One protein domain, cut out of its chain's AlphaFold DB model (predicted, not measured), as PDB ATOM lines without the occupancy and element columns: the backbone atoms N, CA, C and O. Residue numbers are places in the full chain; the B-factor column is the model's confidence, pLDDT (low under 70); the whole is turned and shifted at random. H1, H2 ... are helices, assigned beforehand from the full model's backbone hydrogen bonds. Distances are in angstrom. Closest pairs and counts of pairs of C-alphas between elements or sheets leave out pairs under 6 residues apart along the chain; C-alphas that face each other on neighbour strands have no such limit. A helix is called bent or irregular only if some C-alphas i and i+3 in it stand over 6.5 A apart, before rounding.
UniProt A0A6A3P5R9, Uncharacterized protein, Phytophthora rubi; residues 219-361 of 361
ATOM      1  N   PRO A 219     243.224 322.322 290.285       88.62
ATOM      2  CA  PRO A 219     241.975 321.666 289.922       88.62
ATOM      3  C   PRO A 219     242.211 320.593 288.860       88.62
ATOM      4  O   PRO A 219     243.016 320.771 287.939       88.62
ATOM      5  N   VAL A 220     241.493 319.478 288.985       89.44
ATOM      6  CA  VAL A 220     241.666 318.300 288.117       89.44
ATOM      7  C   VAL A 220     240.351 317.742 287.589       89.44
ATOM      8  O   VAL A 220     240.367 317.006 286.595       89.44
ATOM      9  N   LEU A 221     239.226 318.084 288.223       92.25
ATOM     10  CA  LEU A 221     237.899 317.742 287.729       92.25
ATOM     11  C   LEU A 221     237.427 318.750 286.673       92.25
ATOM     12  O   LEU A 221     237.759 319.934 286.768       92.25
ATOM     13  N   PRO A 222     236.632 318.320 285.680       94.19
ATOM     14  CA  PRO A 222     236.043 319.218 284.692       94.19
ATOM     15  C   PRO A 222     235.278 320.394 285.314       94.19
ATOM     16  O   PRO A 222     235.489 321.531 284.890       94.19
ATOM     17  N   THR A 223     234.465 320.150 286.350       94.38
ATOM     18  CA  THR A 223     233.740 321.206 287.085       94.38
ATOM     19  C   THR A 223     234.655 322.225 287.735       94.38
ATOM     20  O   THR A 223     234.403 323.423 287.652       94.38
ATOM     21  N   GLU A 224     235.747 321.780 288.350       92.50
ATOM     22  CA  GLU A 224     236.730 322.681 288.944       92.50
ATOM     23  C   GLU A 224     237.448 323.491 287.847       92.50
ATOM     24  O   GLU A 224     237.637 324.701 287.972       92.50
ATOM     25  N   LEU A 225     237.803 322.850 286.729       94.00
ATOM     26  CA  LEU A 225     238.562 323.462 285.632       94.00
ATOM     27  C   LEU A 225     237.806 324.575 284.909       94.00
ATOM     28  O   LEU A 225     238.437 325.553 284.502       94.00
ATOM     29  N   VAL A 226     236.484 324.456 284.751       95.25
ATOM     30  CA  VAL A 226     235.668 325.501 284.102       95.25
ATOM     31  C   VAL A 226     235.531 326.762 284.955       95.25
ATOM     32  O   VAL A 226     235.214 327.823 284.419       95.25
ATOM     33  N   THR A 227     235.809 326.680 286.262       93.88
ATOM     34  CA  THR A 227     235.859 327.862 287.141       93.88
ATOM     35  C   THR A 227     237.164 328.646 287.007       93.88
ATOM     36  O   THR A 227     237.221 329.812 287.402       93.88
ATOM     37  N   VAL A 228     238.203 328.043 286.416       94.50
ATOM     38  CA  VAL A 228     239.500 328.688 286.204       94.50
ATOM     39  C   VAL A 228     239.522 329.388 284.845       94.50
ATOM     40  O   VAL A 228     239.378 328.733 283.810       94.50
ATOM     41  N   PRO A 229     239.778 330.707 284.791       95.06
ATOM     42  CA  PRO A 229     239.937 331.409 283.525       95.06
ATOM     43  C   PRO A 229     241.089 330.818 282.691       95.06
ATOM     44  O   PRO A 229     242.161 330.566 283.244       95.06
ATOM     45  N   PRO A 230     240.959 330.687 281.355       95.38
ATOM     46  CA  PRO A 230     242.002 330.081 280.517       95.38
ATOM     47  C   PRO A 230     243.388 330.707 280.649       95.38
ATOM     48  O   PRO A 230     244.400 330.014 280.588       95.38
ATOM     49  N   ARG A 231     243.443 332.024 280.875       94.25
ATOM     50  CA  ARG A 231     244.702 332.724 281.144       94.25
ATOM     51  C   ARG A 231     245.366 332.218 282.424       94.25
ATOM     52  O   ARG A 231     246.559 331.947 282.418       94.25
ATOM     53  N   GLN A 232     244.586 332.080 283.491       94.19
ATOM     54  CA  GLN A 232     245.079 331.622 284.783       94.19
ATOM     55  C   GLN A 232     245.486 330.147 284.727       94.19
ATOM     56  O   GLN A 232     246.529 329.777 285.250       94.19
ATOM     57  N   PHE A 233     244.717 329.310 284.024       94.62
ATOM     58  CA  PHE A 233     245.093 327.917 283.789       94.62
ATOM     59  C   PHE A 233     246.459 327.813 283.092       94.62
ATOM     60  O   PHE A 233     247.324 327.049 283.520       94.62
ATOM     61  N   ALA A 234     246.684 328.617 282.049       93.25
ATOM     62  CA  ALA A 234     247.966 328.648 281.361       93.25
ATOM     63  C   ALA A 234     249.101 329.132 282.283       93.25
ATOM     64  O   ALA A 234     250.117 328.449 282.393       93.25
ATOM     65  N   GLU A 235     248.925 330.274 282.956       91.69
ATOM     66  CA  GLU A 235     249.957 330.919 283.783       91.69
ATOM     67  C   GLU A 235     250.309 330.118 285.049       91.69
ATOM     68  O   GLU A 235     251.492 329.888 285.300       91.69
ATOM     69  N   ASP A 236     249.312 329.641 285.798       87.25
ATOM     70  CA  ASP A 236     249.504 329.092 287.148       87.25
ATOM     71  C   ASP A 236     249.553 327.554 287.182       87.25
ATOM     72  O   ASP A 236     250.141 326.958 288.087       87.25
ATOM     73  N   ILE A 237     248.938 326.879 286.203       87.75
ATOM     74  CA  ILE A 237     248.805 325.412 286.210       87.75
ATOM     75  C   ILE A 237     249.700 324.779 285.141       87.75
ATOM     76  O   ILE A 237     250.512 323.904 285.459       87.75
ATOM     77  N   LEU A 238     249.598 325.215 283.886       89.69
ATOM     78  CA  LEU A 238     250.326 324.587 282.780       89.69
ATOM     79  C   LEU A 238     251.790 325.045 282.700       89.69
ATOM     80  O   LEU A 238     252.692 324.207 282.681       89.69
ATOM     81  N   ASN A 239     252.043 326.358 282.677       89.12
ATOM     82  CA  ASN A 239     253.378 326.935 282.478       89.12
ATOM     83  C   ASN A 239     254.421 326.456 283.498       89.12
ATOM     84  O   ASN A 239     255.503 326.066 283.056       89.12
ATOM     85  N   PRO A 240     254.130 326.376 284.814       84.69
ATOM     86  CA  PRO A 240     255.108 325.900 285.794       84.69
ATOM     87  C   PRO A 240     255.544 324.445 285.571       84.69
ATOM     88  O   PRO A 240     256.535 323.998 286.140       84.69
ATOM     89  N   ARG A 241     254.795 323.692 284.754       83.44
ATOM     90  CA  ARG A 241     255.014 322.272 284.467       83.44
ATOM     91  C   ARG A 241     255.502 322.029 283.036       83.44
ATOM     92  O   ARG A 241     255.769 320.882 282.688       83.44
ATOM     93  N   ARG A 242     255.655 323.074 282.211       84.56
ATOM     94  CA  ARG A 242     256.032 322.942 280.790       84.56
ATOM     95  C   ARG A 242     257.369 322.243 280.591       84.56
ATOM     96  O   ARG A 242     257.417 321.298 279.813       84.56
ATOM     97  N   ASP A 243     258.406 322.637 281.326       79.50
ATOM     98  CA  ASP A 243     259.738 322.027 281.195       79.50
ATOM     99  C   ASP A 243     259.708 320.523 281.498       79.50
ATOM    100  O   ASP A 243     260.346 319.727 280.812       79.50
ATOM    101  N   GLN A 244     258.920 320.116 282.498       78.06
ATOM    102  CA  GLN A 244     258.749 318.706 282.857       78.06
ATOM    103  C   GLN A 244     257.918 317.950 281.817       78.06
ATOM    104  O   GLN A 244     258.251 316.819 281.467       78.06
ATOM    105  N   LEU A 245     256.852 318.564 281.297       82.31
ATOM    106  CA  LEU A 245     256.036 317.979 280.233       82.31
ATOM    107  C   LEU A 245     256.845 317.778 278.951       82.31
ATOM    108  O   LEU A 245     256.725 316.721 278.335       82.31
ATOM    109  N   ALA A 246     257.702 318.735 278.584       85.88
ATOM    110  CA  ALA A 246     258.517 318.702 277.369       85.88
ATOM    111  C   ALA A 246     259.503 317.520 277.315       85.88
ATOM    112  O   ALA A 246     259.955 317.139 276.237       85.88
ATOM    113  N   LEU A 247     259.805 316.891 278.457       81.94
ATOM    114  CA  LEU A 247     260.596 315.656 278.506       81.94
ATOM    115  C   LEU A 247     259.871 314.456 277.870       81.94
ATOM    116  O   LEU A 247     260.521 313.492 277.469       81.94
ATOM    117  N   PHE A 248     258.537 314.492 277.788       80.94
ATOM    118  CA  PHE A 248     257.710 313.343 277.397       80.94
ATOM    119  C   PHE A 248     256.623 313.673 276.367       80.94
ATOM    120  O   PHE A 248     256.108 312.768 275.709       80.94
ATOM    121  N   TRP A 249     256.229 314.940 276.266       89.06
ATOM    122  CA  TRP A 249     255.194 315.451 275.375       89.06
ATOM    123  C   TRP A 249     255.844 316.381 274.357       89.06
ATOM    124  O   TRP A 249     256.761 317.130 274.685       89.06
ATOM    125  N   ASN A 250     255.359 316.351 273.120       92.12
ATOM    126  CA  ASN A 250     255.749 317.348 272.127       92.12
ATOM    127  C   ASN A 250     254.949 318.651 272.311       92.12
ATOM    128  O   ASN A 250     253.893 318.659 272.945       92.12
ATOM    129  N   GLU A 251     255.429 319.741 271.708       93.44
ATOM    130  CA  GLU A 251     254.796 321.061 271.837       93.44
ATOM    131  C   GLU A 251     253.318 321.044 271.419       93.44
ATOM    132  O   GLU A 251     252.473 321.593 272.117       93.44
ATOM    133  N   ALA A 252     252.968 320.321 270.350       95.12
ATOM    134  CA  ALA A 252     251.586 320.236 269.878       95.12
ATOM    135  C   ALA A 252     250.647 319.556 270.893       95.12
ATOM    136  O   ALA A 252     249.474 319.917 270.984       95.12
ATOM    137  N   GLN A 253     251.145 318.585 271.667       93.44
ATOM    138  CA  GLN A 253     250.392 317.960 272.758       93.44
ATOM    139  C   GLN A 253     250.223 318.917 273.939       93.44
ATOM    140  O   GLN A 253     249.151 318.947 274.537       93.44
ATOM    141  N   ILE A 254     251.246 319.711 274.267       91.19
ATOM    142  CA  ILE A 254     251.177 320.713 275.342       91.19
ATOM    143  C   ILE A 254     250.194 321.829 274.960       91.19
ATOM    144  O   ILE A 254     249.309 322.174 275.741       91.19
ATOM    145  N   GLU A 255     250.271 322.337 273.730       95.19
ATOM    146  CA  GLU A 255     249.307 323.299 273.187       95.19
ATOM    147  C   GLU A 255     247.882 322.728 273.128       95.19
ATOM    148  O   GLU A 255     246.907 323.464 273.308       95.19
ATOM    149  N   ALA A 256     247.737 321.416 272.894       96.31
ATOM    150  CA  ALA A 256     246.437 320.755 272.912       96.31
ATOM    151  C   ALA A 256     245.772 320.814 274.291       96.31
ATOM    152  O   ALA A 256     244.567 321.030 274.336       96.31
ATOM    153  N   VAL A 257     246.526 320.710 275.392       95.75
ATOM    154  CA  VAL A 257     245.981 320.865 276.758       95.75
ATOM    155  C   VAL A 257     245.327 322.234 276.923       95.75
ATOM    156  O   VAL A 257     244.180 322.340 277.349       95.75
ATOM    157  N   GLU A 258     246.047 323.291 276.549       95.81
ATOM    158  CA  GLU A 258     245.571 324.667 276.690       95.81
ATOM    159  C   GLU A 258     244.369 324.956 275.777       95.81
ATOM    160  O   GLU A 258     243.420 325.645 276.162       95.81
ATOM    161  N   ARG A 259     244.387 324.408 274.555       96.62
ATOM    162  CA  ARG A 259     243.264 324.498 273.617       96.62
ATOM    163  C   ARG A 259     242.031 323.769 274.149       96.62
ATOM    164  O   ARG A 259     240.958 324.363 274.167       96.62
ATOM    165  N   GLU A 260     242.187 322.529 274.599       97.38
ATOM    166  CA  GLU A 260     241.094 321.714 275.135       97.38
ATOM    167  C   GLU A 260     240.488 322.342 276.403       97.38
ATOM    168  O   GLU A 260     239.274 322.290 276.575       97.38
ATOM    169  N   HIS A 261     241.281 323.023 277.246       97.44
ATOM    170  CA  HIS A 261     240.753 323.784 278.391       97.44
ATOM    171  C   HIS A 261     239.850 324.944 277.953       97.44
ATOM    172  O   HIS A 261     238.740 325.095 278.471       97.44
ATOM    173  N   ARG A 262     240.270 325.725 276.947       96.50
ATOM    174  CA  ARG A 262     239.422 326.781 276.363       96.50
ATOM    175  C   ARG A 262     238.138 326.216 275.770       96.50
ATOM    176  O   ARG A 262     237.076 326.803 275.955       96.50
ATOM    177  N   GLU A 263     238.239 325.102 275.054       96.31
ATOM    178  CA  GLU A 263     237.092 324.439 274.436       96.31
ATOM    179  C   GLU A 263     236.116 323.896 275.486       96.31
ATOM    180  O   GLU A 263     234.908 324.029 275.294       96.31
ATOM    181  N   LEU A 264     236.612 323.358 276.605       96.56
ATOM    182  CA  LEU A 264     235.788 322.921 277.735       96.56
ATOM    183  C   LEU A 264     235.047 324.103 278.377       96.56
ATOM    184  O   LEU A 264     233.837 324.031 278.573       96.56
ATOM    185  N   CYS A 265     235.740 325.221 278.630       96.19
ATOM    186  CA  CYS A 265     235.112 326.436 279.165       96.19
ATOM    187  C   CYS A 265     234.024 326.981 278.227       96.19
ATOM    188  O   CYS A 265     232.963 327.406 278.676       96.19
ATOM    189  N   GLN A 266     234.270 326.963 276.914       95.00
ATOM    190  CA  GLN A 266     233.276 327.369 275.919       95.00
ATOM    191  C   GLN A 266     232.094 326.402 275.857       95.00
ATOM    192  O   GLN A 266     230.959 326.851 275.738       95.00
ATOM    193  N   ALA A 267     232.346 325.093 275.936       94.56
ATOM    194  CA  ALA A 267     231.297 324.082 275.940       94.56
ATOM    195  C   ALA A 267     230.382 324.244 277.160       94.56
ATOM    196  O   ALA A 267     229.174 324.262 276.987       94.56
ATOM    197  N   ASN A 268     230.935 324.495 278.349       94.69
ATOM    198  CA  ASN A 268     230.138 324.780 279.544       94.69
ATOM    199  C   ASN A 268     229.178 325.977 279.363       94.69
ATOM    200  O   ASN A 268     228.071 325.976 279.882       94.69
ATOM    201  N   LEU A 269     229.582 326.998 278.600       92.81
ATOM    202  CA  LEU A 269     228.758 328.189 278.361       92.81
ATOM    203  C   LEU A 269     227.716 328.022 277.249       92.81
ATOM    204  O   LEU A 269     226.740 328.769 277.217       92.81
ATOM    205  N   LEU A 270     227.963 327.131 276.287       94.12
ATOM    206  CA  LEU A 270     227.214 327.075 275.024       94.12
ATOM    207  C   LEU A 270     226.454 325.762 274.814       94.12
ATOM    208  O   LEU A 270     225.554 325.724 273.977       94.12
ATOM    209  N   ASP A 271     226.824 324.699 275.521       93.62
ATOM    210  CA  ASP A 271     226.269 323.357 275.381       93.62
ATOM    211  C   ASP A 271     225.567 322.942 276.680       93.62
ATOM    212  O   ASP A 271     226.199 322.673 277.702       93.62
ATOM    213  N   GLU A 272     224.235 322.892 276.629       94.38
ATOM    214  CA  GLU A 272     223.379 322.567 277.774       94.38
ATOM    215  C   GLU A 272     223.628 321.147 278.308       94.38
ATOM    216  O   GLU A 272     223.527 320.922 279.515       94.38
ATOM    217  N   LEU A 273     224.019 320.197 277.447       94.81
ATOM    218  CA  LEU A 273     224.340 318.834 277.880       94.81
ATOM    219  C   LEU A 273     225.640 318.804 278.680       94.81
ATOM    220  O   LEU A 273     225.731 318.087 279.674       94.81
ATOM    221  N   VAL A 274     226.635 319.590 278.261       93.50
ATOM    222  CA  VAL A 274     227.908 319.713 278.985       93.50
ATOM    223  C   VAL A 274     227.697 320.435 280.310       93.50
ATOM    224  O   VAL A 274     228.182 319.947 281.325       93.50
ATOM    225  N   CYS A 275     226.934 321.533 280.326       93.50
ATOM    226  CA  CYS A 275     226.579 322.238 281.563       93.50
ATOM    227  C   CYS A 275     225.865 321.304 282.551       93.50
ATOM    228  O   CYS A 275     226.281 321.189 283.697       93.50
ATOM    229  N   THR A 276     224.860 320.554 282.088       94.12
ATOM    230  CA  THR A 276     224.117 319.608 282.939       94.12
ATOM    231  C   THR A 276     225.026 318.505 283.485       94.12
ATOM    232  O   THR A 276     224.963 318.188 284.667       94.12
ATOM    233  N   ALA A 277     225.902 317.939 282.648       94.00
ATOM    234  CA  ALA A 277     226.841 316.902 283.078       94.00
ATOM    235  C   ALA A 277     227.821 317.405 284.151       94.00
ATOM    236  O   ALA A 277     228.196 316.635 285.030       94.00
ATOM    237  N   LEU A 278     228.216 318.679 284.072       93.88
ATOM    238  CA  LEU A 278     229.043 319.344 285.075       93.88
ATOM    239  C   LEU A 278     228.241 319.615 286.360       93.88
ATOM    240  O   LEU A 278     228.718 319.308 287.446       93.88
ATOM    241  N   ASP A 279     227.008 320.116 286.256       92.81
ATOM    242  CA  ASP A 279     226.144 320.414 287.410       92.81
ATOM    243  C   ASP A 279     225.742 319.161 288.215       92.81
ATOM    244  O   ASP A 279     225.424 319.252 289.403       92.81
ATOM    245  N   GLU A 280     225.757 317.981 287.586       91.88
ATOM    246  CA  GLU A 280     225.530 316.688 288.244       91.88
ATOM    247  C   GLU A 280     226.739 316.189 289.056       91.88
ATOM    248  O   GLU A 280     226.588 315.287 289.891       91.88
ATOM    249  N   GLU A 281     227.942 316.736 288.838       89.56
ATOM    250  CA  GLU A 281     229.113 316.339 289.613       89.56
ATOM    251  C   GLU A 281     228.969 316.778 291.079       89.56
ATOM    252  O   GLU A 281     228.513 317.870 291.416       89.56
ATOM    253  N   SER A 282     229.395 315.905 291.987       86.88
ATOM    254  CA  SER A 282     229.419 316.166 293.421       86.88
ATOM    255  C   SER A 282     230.833 315.995 293.955       86.88
ATOM    256  O   SER A 282     231.705 315.435 293.292       86.88
ATOM    257  N   TYR A 283     231.055 316.393 295.208       82.38
ATOM    258  CA  TYR A 283     232.348 316.187 295.862       82.38
ATOM    259  C   TYR A 283     232.753 314.700 295.964       82.38
ATOM    260  O   TYR A 283     233.931 314.411 296.156       82.38
ATOM    261  N   GLU A 284     231.812 313.753 295.830       84.50
ATOM    262  CA  GLU A 284     232.081 312.304 295.839       84.50
ATOM    263  C   GLU A 284     232.379 311.732 294.447       84.50
ATOM    264  O   GLU A 284     232.775 310.569 294.340       84.50
ATOM    265  N   THR A 285     232.201 312.516 293.380       88.56
ATOM    266  CA  THR A 285     232.419 312.049 292.009       88.56
ATOM    267  C   THR A 285     233.894 311.708 291.801       88.56
ATOM    268  O   THR A 285     234.790 312.488 292.126       88.56
ATOM    269  N   SER A 286     234.166 310.511 291.276       88.56
ATOM    270  CA  SER A 286     235.536 310.089 290.985       88.56
ATOM    271  C   SER A 286     236.077 310.801 289.745       88.56
ATOM    272  O   SER A 286     235.320 311.222 288.869       88.56
ATOM    273  N   PHE A 287     237.405 310.879 289.624       89.19
ATOM    274  CA  PHE A 287     238.050 311.467 288.447       89.19
ATOM    275  C   PHE A 287     237.536 310.861 287.135       89.19
ATOM    276  O   PHE A 287     237.198 311.583 286.203       89.19
ATOM    277  N   ASN A 288     237.467 309.530 287.047       91.06
ATOM    278  CA  ASN A 288     237.052 308.882 285.805       91.06
ATOM    279  C   ASN A 288     235.575 309.116 285.501       91.06
ATOM    280  O   ASN A 288     235.260 309.398 284.350       91.06
ATOM    281  N   ASP A 289     234.703 309.059 286.511       92.19
ATOM    282  CA  ASP A 289     233.267 309.260 286.306       92.19
ATOM    283  C   ASP A 289     232.965 310.680 285.810       92.19
ATOM    284  O   ASP A 289     232.210 310.839 284.850       92.19
ATOM    285  N   ALA A 290     233.615 311.695 286.395       92.94
ATOM    286  CA  ALA A 290     233.491 313.091 285.971       92.94
ATOM    287  C   ALA A 290     233.908 313.275 284.502       92.94
ATOM    288  O   ALA A 290     233.136 313.726 283.652       92.94
ATOM    289  N   TRP A 291     235.119 312.822 284.157       94.62
ATOM    290  CA  TRP A 291     235.634 312.936 282.792       94.62
ATOM    291  C   TRP A 291     234.839 312.112 281.771       94.62
ATOM    292  O   TRP A 291     234.684 312.548 280.630       94.62
ATOM    293  N   ASP A 292     234.328 310.937 282.146       94.31
ATOM    294  CA  ASP A 292     233.506 310.100 281.268       94.31
ATOM    295  C   ASP A 292     232.115 310.707 281.035       94.31
ATOM    296  O   ASP A 292     231.585 310.588 279.928       94.31
ATOM    297  N   SER A 293     231.532 311.368 282.043       94.00
ATOM    298  CA  SER A 293     230.257 312.086 281.918       94.00
ATOM    299  C   SER A 293     230.371 313.232 280.909       94.00
ATOM    300  O   SER A 293     229.666 313.254 279.895       94.00
ATOM    301  N   VAL A 294     231.364 314.107 281.095       94.38
ATOM    302  CA  VAL A 294     231.621 315.243 280.197       94.38
ATOM    303  C   VAL A 294     231.988 314.782 278.785       94.38
ATOM    304  O   VAL A 294     231.524 315.356 277.800       94.38
ATOM    305  N   GLN A 295     232.774 313.710 278.650       93.69
ATOM    306  CA  GLN A 295     233.145 313.164 277.342       93.69
ATOM    307  C   GLN A 295     231.939 312.603 276.570       93.69
ATOM    308  O   GLN A 295     231.916 312.685 275.338       93.69
ATOM    309  N   LYS A 296     230.941 312.037 277.263       93.50
ATOM    310  CA  LYS A 296     229.682 311.603 276.638       93.50
ATOM    311  C   LYS A 296     228.846 312.800 276.191       93.50
ATOM    312  O   LYS A 296     228.313 312.762 275.086       93.50
ATOM    313  N   ALA A 297     228.769 313.845 277.015       93.31
ATOM    314  CA  ALA A 297     228.011 315.055 276.709       93.31
ATOM    315  C   ALA A 297     228.608 315.847 275.530       93.31
ATOM    316  O   ALA A 297     227.873 316.293 274.657       93.31
ATOM    317  N   ALA A 298     229.936 315.961 275.457       91.75
ATOM    318  CA  ALA A 298     230.628 316.778 274.457       91.75
ATOM    319  C   ALA A 298     230.889 316.077 273.105       91.75
ATOM    320  O   ALA A 298     231.536 316.654 272.223       91.75
ATOM    321  N   ALA A 299     230.443 314.829 272.918       87.56
ATOM    322  CA  ALA A 299     230.713 314.062 271.701       87.56
ATOM    323  C   ALA A 299     230.212 314.794 270.431       87.56
ATOM    324  O   ALA A 299     229.090 315.297 270.407       87.56
ATOM    325  N   PRO A 300     231.011 314.848 269.342       84.88
ATOM    326  CA  PRO A 300     232.231 314.076 269.080       84.88
ATOM    327  C   PRO A 300     233.543 314.739 269.540       84.88
ATOM    328  O   PRO A 300     234.611 314.211 269.230       84.88
ATOM    329  N   LYS A 301     233.507 315.891 270.226       87.00
ATOM    330  CA  LYS A 301     234.733 316.538 270.725       87.00
ATOM    331  C   LYS A 301     235.386 315.671 271.798       87.00
ATOM    332  O   LYS A 301     234.702 314.976 272.544       87.00
ATOM    333  N   THR A 302     236.711 315.722 271.888       89.31
ATOM    334  CA  THR A 302     237.479 314.950 272.871       89.31
ATOM    335  C   THR A 302     238.404 315.852 273.661       89.31
ATOM    336  O   THR A 302     239.155 316.619 273.063       89.31
ATOM    337  N   PHE A 303     238.416 315.693 274.982       94.50
ATOM    338  CA  PHE A 303     239.319 316.418 275.884       94.50
ATOM    339  C   PHE A 303     240.459 315.511 276.366       94.50
ATOM    340  O   PHE A 303     240.765 315.437 277.556       94.50
ATOM    341  N   SER A 304     241.033 314.718 275.458       93.50
ATOM    342  CA  SER A 304     241.958 313.640 275.814       93.50
ATOM    343  C   SER A 304     243.282 314.135 276.394       93.50
ATOM    344  O   SER A 304     243.791 313.520 277.330       93.50
ATOM    345  N   HIS A 305     243.847 315.223 275.862       94.25
ATOM    346  CA  HIS A 305     245.121 315.760 276.345       94.25
ATOM    347  C   HIS A 305     244.926 316.459 277.684       94.25
ATOM    348  O   HIS A 305     245.720 316.248 278.599       94.25
ATOM    349  N   LEU A 306     243.842 317.221 277.827       95.31
ATOM    350  CA  LEU A 306     243.467 317.855 279.082       95.31
ATOM    351  C   LEU A 306     243.193 316.809 280.164       95.31
ATOM    352  O   LEU A 306     243.793 316.879 281.233       95.31
ATOM    353  N   ARG A 307     242.390 315.776 279.870       94.50
ATOM    354  CA  ARG A 307     242.159 314.657 280.795       94.50
ATOM    355  C   ARG A 307     243.466 313.972 281.177       94.50
ATOM    356  O   ARG A 307     243.672 313.676 282.348       94.50
ATOM    357  N   GLN A 308     244.354 313.703 280.221       89.75
ATOM    358  CA  GLN A 308     245.626 313.036 280.507       89.75
ATOM    359  C   GLN A 308     246.554 313.909 281.364       89.75
ATOM    360  O   GLN A 308     247.204 313.390 282.272       89.75
ATOM    361  N   PHE A 309     246.599 315.216 281.105       89.44
ATOM    362  CA  PHE A 309     247.338 316.177 281.919       89.44
ATOM    363  C   PHE A 309     246.788 316.217 283.352       89.44
ATOM    364  O   PHE A 309     247.538 315.987 284.300       89.44
ATOM    365  N   CYS A 310     245.473 316.386 283.511       89.56
ATOM    366  CA  CYS A 310     244.809 316.404 284.813       89.56
ATOM    367  C   CYS A 310     244.921 315.063 285.545       89.56
ATOM    368  O   CYS A 310     245.062 315.048 286.759       89.56
ATOM    369  N   CYS A 311     244.946 313.936 284.830       85.69
ATOM    370  CA  CYS A 311     245.206 312.621 285.418       85.69
ATOM    371  C   CYS A 311     246.623 312.545 286.009       85.69
ATOM    372  O   CYS A 311     246.813 312.000 287.096       85.69
ATOM    373  N   GLY A 312     247.612 313.142 285.335       78.75
ATOM    374  CA  GLY A 312     248.973 313.281 285.857       78.75
ATOM    375  C   GLY A 312     249.060 314.143 287.120       78.75
ATOM    376  O   GLY A 312     249.897 313.879 287.973       78.75
ATOM    377  N   LEU A 313     248.177 315.135 287.267       78.44
ATOM    378  CA  LEU A 313     248.064 315.949 288.486       78.44
ATOM    379  C   LEU A 313     247.282 315.233 289.599       78.44
ATOM    380  O   LEU A 313     247.632 315.334 290.770       78.44
ATOM    381  N   ALA A 314     246.230 314.502 289.229       72.44
ATOM    382  CA  ALA A 314     245.331 313.803 290.143       72.44
ATOM    383  C   ALA A 314     245.934 312.519 290.724       72.44
ATOM    384  O   ALA A 314     245.460 312.025 291.746       72.44
ATOM    385  N   THR A 315     246.951 311.947 290.072       63.25
ATOM    386  CA  THR A 315     247.607 310.718 290.526       63.25
ATOM    387  C   THR A 315     248.446 310.988 291.773       63.25
ATOM    388  O   THR A 315     249.652 311.216 291.725       63.25
ATOM    389  N   VAL A 316     247.783 310.920 292.926       52.72
ATOM    390  CA  VAL A 316     248.439 310.889 294.232       52.72
ATOM    391  C   VAL A 316     249.206 309.576 294.358       52.72
ATOM    392  O   VAL A 316     248.719 308.499 294.004       52.72
ATOM    393  N   PHE A 317     250.433 309.662 294.863       44.72
ATOM    394  CA  PHE A 317     251.280 308.504 295.111       44.72
ATOM    395  C   PHE A 317     250.541 307.446 295.943       44.72
ATOM    396  O   PHE A 317     249.904 307.763 296.950       44.72
ATOM    397  N   ALA A 318     250.674 306.167 295.579       35.03
ATOM    398  CA  ALA A 318     250.156 305.082 296.400       35.03
ATOM    399  C   ALA A 318     250.871 305.079 297.766       35.03
ATOM    400  O   ALA A 318     252.008 304.634 297.892       35.03
ATOM    401  N   ASN A 319     250.169 305.552 298.797       41.34
ATOM    402  CA  ASN A 319     250.430 305.293 300.213       41.34
ATOM    403  C   ASN A 319     251.889 305.510 300.685       41.34
ATOM    404  O   ASN A 319     252.553 304.593 301.178       41.34
ATOM    405  N   THR A 320     252.371 306.756 300.672       40.41
ATOM    406  CA  THR A 320     253.596 307.131 301.407       40.41
ATOM    407  C   THR A 320     253.401 307.184 302.920       40.41
ATOM    408  O   THR A 320     254.384 307.353 303.630       40.41
ATOM    409  N   ALA A 321     252.199 306.948 303.464       41.78
ATOM    410  CA  ALA A 321     251.953 306.970 304.912       41.78
ATOM    411  C   ALA A 321     252.884 306.039 305.722       41.78
ATOM    412  O   ALA A 321     253.045 306.208 306.928       41.78
ATOM    413  N   SER A 322     253.473 305.011 305.098       36.97
ATOM    414  CA  SER A 322     254.507 304.151 305.713       36.97
ATOM    415  C   SER A 322     255.846 304.865 305.725       36.97
ATOM    416  O   SER A 322     256.507 304.973 306.747       36.97
ATOM    417  N   VAL A 323     256.177 305.417 304.571       38.09
ATOM    418  CA  VAL A 323     257.457 306.008 304.239       38.09
ATOM    419  C   VAL A 323     257.645 307.312 305.036       38.09
ATOM    420  O   VAL A 323     258.651 307.499 305.707       38.09
ATOM    421  N   GLU A 324     256.615 308.154 305.098       40.34
ATOM    422  CA  GLU A 324     256.580 309.440 305.799       40.34
ATOM    423  C   GLU A 324     256.713 309.352 307.324       40.34
ATOM    424  O   GLU A 324     257.388 310.188 307.926       40.34
ATOM    425  N   SER A 325     256.135 308.324 307.956       40.75
ATOM    426  CA  SER A 325     256.282 308.111 309.401       40.75
ATOM    427  C   SER A 325     257.658 307.567 309.804       40.75
ATOM    428  O   SER A 325     258.048 307.719 310.964       40.75
ATOM    429  N   ASP A 326     258.383 306.960 308.859       33.81
ATOM    430  CA  ASP A 326     259.682 306.318 309.087       33.81
ATOM    431  C   ASP A 326     260.873 307.271 308.848       33.81
ATOM    432  O   ASP A 326     261.970 307.037 309.359       33.81
ATOM    433  N   PHE A 327     260.677 308.396 308.150       35.44
ATOM    434  CA  PHE A 327     261.761 309.348 307.861       35.44
ATOM    435  C   PHE A 327     262.316 310.126 309.061       35.44
ATOM    436  O   PHE A 327     263.537 310.272 309.129       35.44
ATOM    437  N   PRO A 328     261.511 310.561 310.049       39.91
ATOM    438  CA  PRO A 328     262.058 311.176 311.259       39.91
ATOM    439  C   PRO A 328     262.897 310.195 312.097       39.91
ATOM    440  O   PRO A 328     263.766 310.606 312.861       39.91
ATOM    441  N   ILE A 329     262.640 308.887 311.965       37.53
ATOM    442  CA  ILE A 329     263.236 307.827 312.795       37.53
ATOM    443  C   ILE A 329     264.645 307.459 312.311       37.53
ATOM    444  O   ILE A 329     265.491 307.078 313.119       37.53
ATOM    445  N   LEU A 330     264.931 307.613 311.017       31.89
ATOM    446  CA  LEU A 330     266.217 307.222 310.437       31.89
ATOM    447  C   LEU A 330     267.344 308.249 310.641       31.89
ATOM    448  O   LEU A 330     268.474 307.959 310.260       31.89
ATOM    449  N   LYS A 331     267.084 309.420 311.251       33.00
ATOM    450  CA  LYS A 331     268.057 310.535 311.361       33.00
ATOM    451  C   LYS A 331     268.721 310.899 310.022       33.00
ATOM    452  O   LYS A 331     269.858 311.358 309.993       33.00
ATOM    453  N   TRP A 332     268.040 310.653 308.908       33.78
ATOM    454  CA  TRP A 332     268.525 311.076 307.603       33.78
ATOM    455  C   TRP A 332     268.074 312.515 307.408       33.78
ATOM    456  O   TRP A 332     266.885 312.772 307.217       33.78
ATOM    457  N   GLU A 333     269.018 313.445 307.534       37.91
ATOM    458  CA  GLU A 333     268.809 314.837 307.148       37.91
ATOM    459  C   GLU A 333     268.275 314.886 305.709       37.91
ATOM    460  O   GLU A 333     268.760 314.187 304.814       37.91
ATOM    461  N   LEU A 334     267.211 315.671 305.522       39.91
ATOM    462  CA  LEU A 334     266.622 315.956 304.220       39.91
ATOM    463  C   LEU A 334     267.701 316.571 303.321       39.91
ATOM    464  O   LEU A 334     268.287 317.578 303.695       39.91
ATOM    465  N   ASN A 335     267.958 315.982 302.149       42.56
ATOM    466  CA  ASN A 335     268.816 316.599 301.136       42.56
ATOM    467  C   ASN A 335     268.022 316.993 299.886       42.56
ATOM    468  O   ASN A 335     266.928 316.481 299.627       42.56
ATOM    469  N   ASP A 336     268.649 317.861 299.097       45.50
ATOM    470  CA  ASP A 336     268.115 318.540 297.913       45.50
ATOM    471  C   ASP A 336     267.617 317.614 296.790       45.50
ATOM    472  O   ASP A 336     267.012 318.076 295.831       45.50
ATOM    473  N   ARG A 337     267.832 316.294 296.873       44.34
ATOM    474  CA  ARG A 337     267.405 315.335 295.835       44.34
ATOM    475  C   ARG A 337     265.948 314.893 295.978       44.34
ATOM    476  O   ARG A 337     265.484 314.043 295.219       44.34
ATOM    477  N   ARG A 338     265.221 315.425 296.963       46.06
ATOM    478  CA  ARG A 338     263.833 315.042 297.257       46.06
ATOM    479  C   ARG A 338     262.755 315.810 296.500       46.06
ATOM    480  O   ARG A 338     261.655 315.280 296.384       46.06
ATOM    481  N   THR A 339     263.077 316.949 295.895       43.34
ATOM    482  CA  THR A 339     262.239 317.616 294.878       43.34
ATOM    483  C   THR A 339     261.986 316.732 293.652       43.34
ATOM    484  O   THR A 339     261.054 316.979 292.899       43.34
ATOM    485  N   SER A 340     262.758 315.654 293.475       43.19
ATOM    486  CA  SER A 340     262.530 314.635 292.446       43.19
ATOM    487  C   SER A 340     261.497 313.565 292.839       43.19
ATOM    488  O   SER A 340     261.062 312.811 291.978       43.19
ATOM    489  N   LEU A 341     261.064 313.465 294.107       40.44
ATOM    490  CA  LEU A 341     260.076 312.450 294.521       40.44
ATOM    491  C   LEU A 341     258.622 312.859 294.247       40.44
ATOM    492  O   LEU A 341     257.775 311.983 294.107       40.44
ATOM    493  N   THR A 342     258.323 314.151 294.101       41.06
ATOM    494  CA  THR A 342     257.033 314.625 293.565       41.06
ATOM    495  C   THR A 342     256.869 314.274 292.078       41.06
ATOM    496  O   THR A 342     255.750 314.070 291.622       41.06
ATOM    497  N   SER A 343     257.974 314.080 291.345       43.03
ATOM    498  CA  SER A 343     257.996 313.561 289.962       43.03
ATOM    499  C   SER A 343     257.763 312.045 289.875       43.03
ATOM    500  O   SER A 343     257.529 311.508 288.796       43.03
ATOM    501  N   LEU A 344     257.781 311.315 290.995       43.81
ATOM    502  CA  LEU A 344     257.835 309.851 290.972       43.81
ATOM    503  C   LEU A 344     256.538 309.198 290.446       43.81
ATOM    504  O   LEU A 344     256.586 308.069 289.968       43.81
ATOM    505  N   ALA A 345     255.384 309.877 290.504       40.38
ATOM    506  CA  ALA A 345     254.134 309.379 289.908       40.38
ATOM    507  C   ALA A 345     254.177 309.436 288.369       40.38
ATOM    508  O   ALA A 345     253.881 308.443 287.703       40.38
ATOM    509  N   LEU A 346     254.644 310.561 287.816       40.16
ATOM    510  CA  LEU A 346     254.974 310.700 286.396       40.16
ATOM    511  C   LEU A 346     256.034 309.663 286.004       40.16
ATOM    512  O   LEU A 346     255.832 308.901 285.065       40.16
ATOM    513  N   GLU A 347     257.107 309.543 286.780       43.22
ATOM    514  CA  GLU A 347     258.208 308.616 286.514       43.22
ATOM    515  C   GLU A 347     257.791 307.142 286.606       43.22
ATOM    516  O   GLU A 347     258.226 306.331 285.794       43.22
ATOM    517  N   GLY A 348     256.877 306.788 287.513       43.06
ATOM    518  CA  GLY A 348     256.282 305.452 287.607       43.06
ATOM    519  C   GLY A 348     255.361 305.128 286.427       43.06
ATOM    520  O   GLY A 348     255.454 304.042 285.851       43.06
ATOM    521  N   ILE A 349     254.523 306.082 286.003       47.34
ATOM    522  CA  ILE A 349     253.714 305.964 284.776       47.34
ATOM    523  C   ILE A 349     254.629 305.817 283.551       47.34
ATOM    524  O   ILE A 349     254.340 305.028 282.646       47.34
ATOM    525  N   PHE A 350     255.753 306.531 283.515       46.53
ATOM    526  CA  PHE A 350     256.709 306.465 282.414       46.53
ATOM    527  C   PHE A 350     257.538 305.180 282.410       46.53
ATOM    528  O   PHE A 350     257.689 304.589 281.343       46.53
ATOM    529  N   GLN A 351     257.969 304.668 283.564       46.50
ATOM    530  CA  GLN A 351     258.618 303.356 283.665       46.50
ATOM    531  C   GLN A 351     257.675 302.224 283.231       46.50
ATOM    532  O   GLN A 351     258.093 301.325 282.501       46.50
ATOM    533  N   ALA A 352     256.387 302.294 283.584       44.88
ATOM    534  CA  ALA A 352     255.388 301.329 283.122       44.88
ATOM    535  C   ALA A 352     255.168 301.390 281.596       44.88
ATOM    536  O   ALA A 352     255.030 300.356 280.938       44.88
ATOM    537  N   LYS A 353     255.187 302.589 280.996       42.88
ATOM    538  CA  LYS A 353     255.125 302.751 279.531       42.88
ATOM    539  C   LYS A 353     256.394 302.252 278.832       42.88
ATOM    540  O   LYS A 353     256.294 301.662 277.758       42.88
ATOM    541  N   GLN A 354     257.561 302.446 279.442       42.09
ATOM    542  CA  GLN A 354     258.845 301.979 278.922       42.09
ATOM    543  C   GLN A 354     258.954 300.447 278.969       42.09
ATOM    544  O   GLN A 354     259.454 299.844 278.022       42.09
ATOM    545  N   PHE A 355     258.398 299.802 280.001       39.81
ATOM    546  CA  PHE A 355     258.303 298.340 280.094       39.81
ATOM    547  C   PHE A 355     257.549 297.727 278.900       39.81
ATOM    548  O   PHE A 355     258.054 296.807 278.264       39.81
ATOM    549  N   ASN A 356     256.414 298.309 278.503       41.09
ATOM    550  CA  ASN A 356     255.647 297.856 277.331       41.09
ATOM    551  C   ASN A 356     256.380 298.046 275.987       41.09
ATOM    552  O   ASN A 356     256.037 297.398 274.997       41.09
ATOM    553  N   MET A 357     257.347 298.967 275.914       43.97
ATOM    554  CA  MET A 357     258.205 299.130 274.733       43.97
ATOM    555  C   MET A 357     259.350 298.114 274.725       43.97
ATOM    556  O   MET A 357     259.733 297.645 273.658       43.97
ATOM    557  N   LEU A 358     259.862 297.755 275.904       42.22
ATOM    558  CA  LEU A 358     260.911 296.750 276.072       42.22
ATOM    559  C   LEU A 358     260.389 295.315 275.898       42.22
ATOM    560  O   LEU A 358     261.137 294.476 275.421       42.22
ATOM    561  N   GLU A 359     259.114 295.040 276.193       38.16
ATOM    562  CA  GLU A 359     258.452 293.756 275.883       38.16
ATOM    563  C   GLU A 359     258.248 293.506 274.375       38.16
ATOM    564  O   GLU A 359     257.871 292.405 273.973       38.16
ATOM    565  N   LYS A 360     258.453 294.528 273.533       44.44
ATOM    566  CA  LYS A 360     258.310 294.451 272.068       44.44
ATOM    567  C   LYS A 360     259.647 294.366 271.320       44.44
ATOM    568  O   LYS A 360     259.637 294.391 270.088       44.44
ATOM    569  N   LEU A 361     260.762 294.294 272.046       40.28
ATOM    570  CA  LEU A 361     262.085 293.899 271.545       40.28
ATOM    571  C   LEU A 361     262.280 292.402 271.786       40.28
ATOM    572  O   LEU A 361     262.896 291.761 270.906       40.28
TER     573      LEU A 361
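AT A GLANCE: This is residues 219 to 361 of the 361 residues of an uncharacterized protein of Phytophthora rubi (UniProt A0A6A3P5R9). A compact helical body, H1 to H6, has a long loose loop with the short helices H7 and H8 sticking out from it, and the far part of H9 juts away separately. In the body, H2 folds back along the long helix H3, H6 crosses H3, the hairpin of H4 and H5 lies toward H3's last residues, and short H1 packs on H3. The printed part has 143 residues with nine named helices, H1 to H9 in chain order, and no named strand; its class is all helix. The whole is loose, with a radius of gyration of the C-alphas of 18.0 A, and spans 57 by 40 by 31 A.

HOW THE PARTS SIT: Look first at H1, residues 222 to 226, and H3, residues 251 to 270: they touch, through residues 261 to 268 alone of H3, and C-alphas 226 and 265 are closest at 5.1 A. H2, residues 230 to 245, has a kink of 53 degrees near residue 239 and is irregular, with C-alphas 240 and 243 at 7.6 A. H2 and H3 form a hairpin and touch, closest at C-alphas 230 and 262, 5.9 A, at a shallow tilt of 25 degrees, opposite ways. H3 is the hub, touching four helices. It touches H4, residues 272 to 279, only at the corner, closest at C-alphas 268 and 275, 4.8 A. H4 and H5, residues 287 to 297, form a hairpin with a shallow tilt of 16 degrees, closest at C-alphas 274 and 297, 5.2 A. H6, residues 304 to 314, touches H3 about perpendicular at 84 degrees, closest at C-alphas 257 and 306, 4.6 A, with residues 253 to 261 alone of H3. H5 and H6, also a hairpin, only just touch, with 3 pairs of C-alphas within 8 A, closest at C-alphas 291 and 307, 7.0 A. H7, residues 321 to 326, and H8, residues 336 to 340, touch no helix; H8 is only just irregular, with C-alphas 336 and 339 at 6.7 A. H9, residues 344 to 358, is close to but not clearly touching H6, at 6.6 A between C-alphas 312 and 346. Helix packing is mostly aligned, 3 of 4 pairs being at a shallow tilt. Every O i to N i+4 pair is within hydrogen-bond range in H1, H4, H5, H6 and H9, against 6 of 12 in H2, 15 of 16 in H3, 1 of 2 in H7 and 0 of 1 in H8, where O i to N i+3 gives 0 of 2.

IN THESE COORDINATES: Find C-alpha 222, where H1 begins, at (236.043, 319.218, 284.692). H3 runs 28.4 A from C-alpha 251 at (254.796, 321.061, 271.837); H2 measures 18.5 A, H5 15.9 A and H6 14.7 A. H9 runs 20.1 A to C-alpha 358 at (260.911, 296.750, 276.072).

THE WHOLE: The C-alphas of Glu 272 and Lys 331 are farthest apart, at 57.2 A. Residues 319 to 340 and 351 to 361 stand free; the body without them spans 40 by 29 by 24 A. The printed part has no cut, and no link is long. Residues 315 to 361 have pLDDT under 70; the mean of the printed part is 74.9.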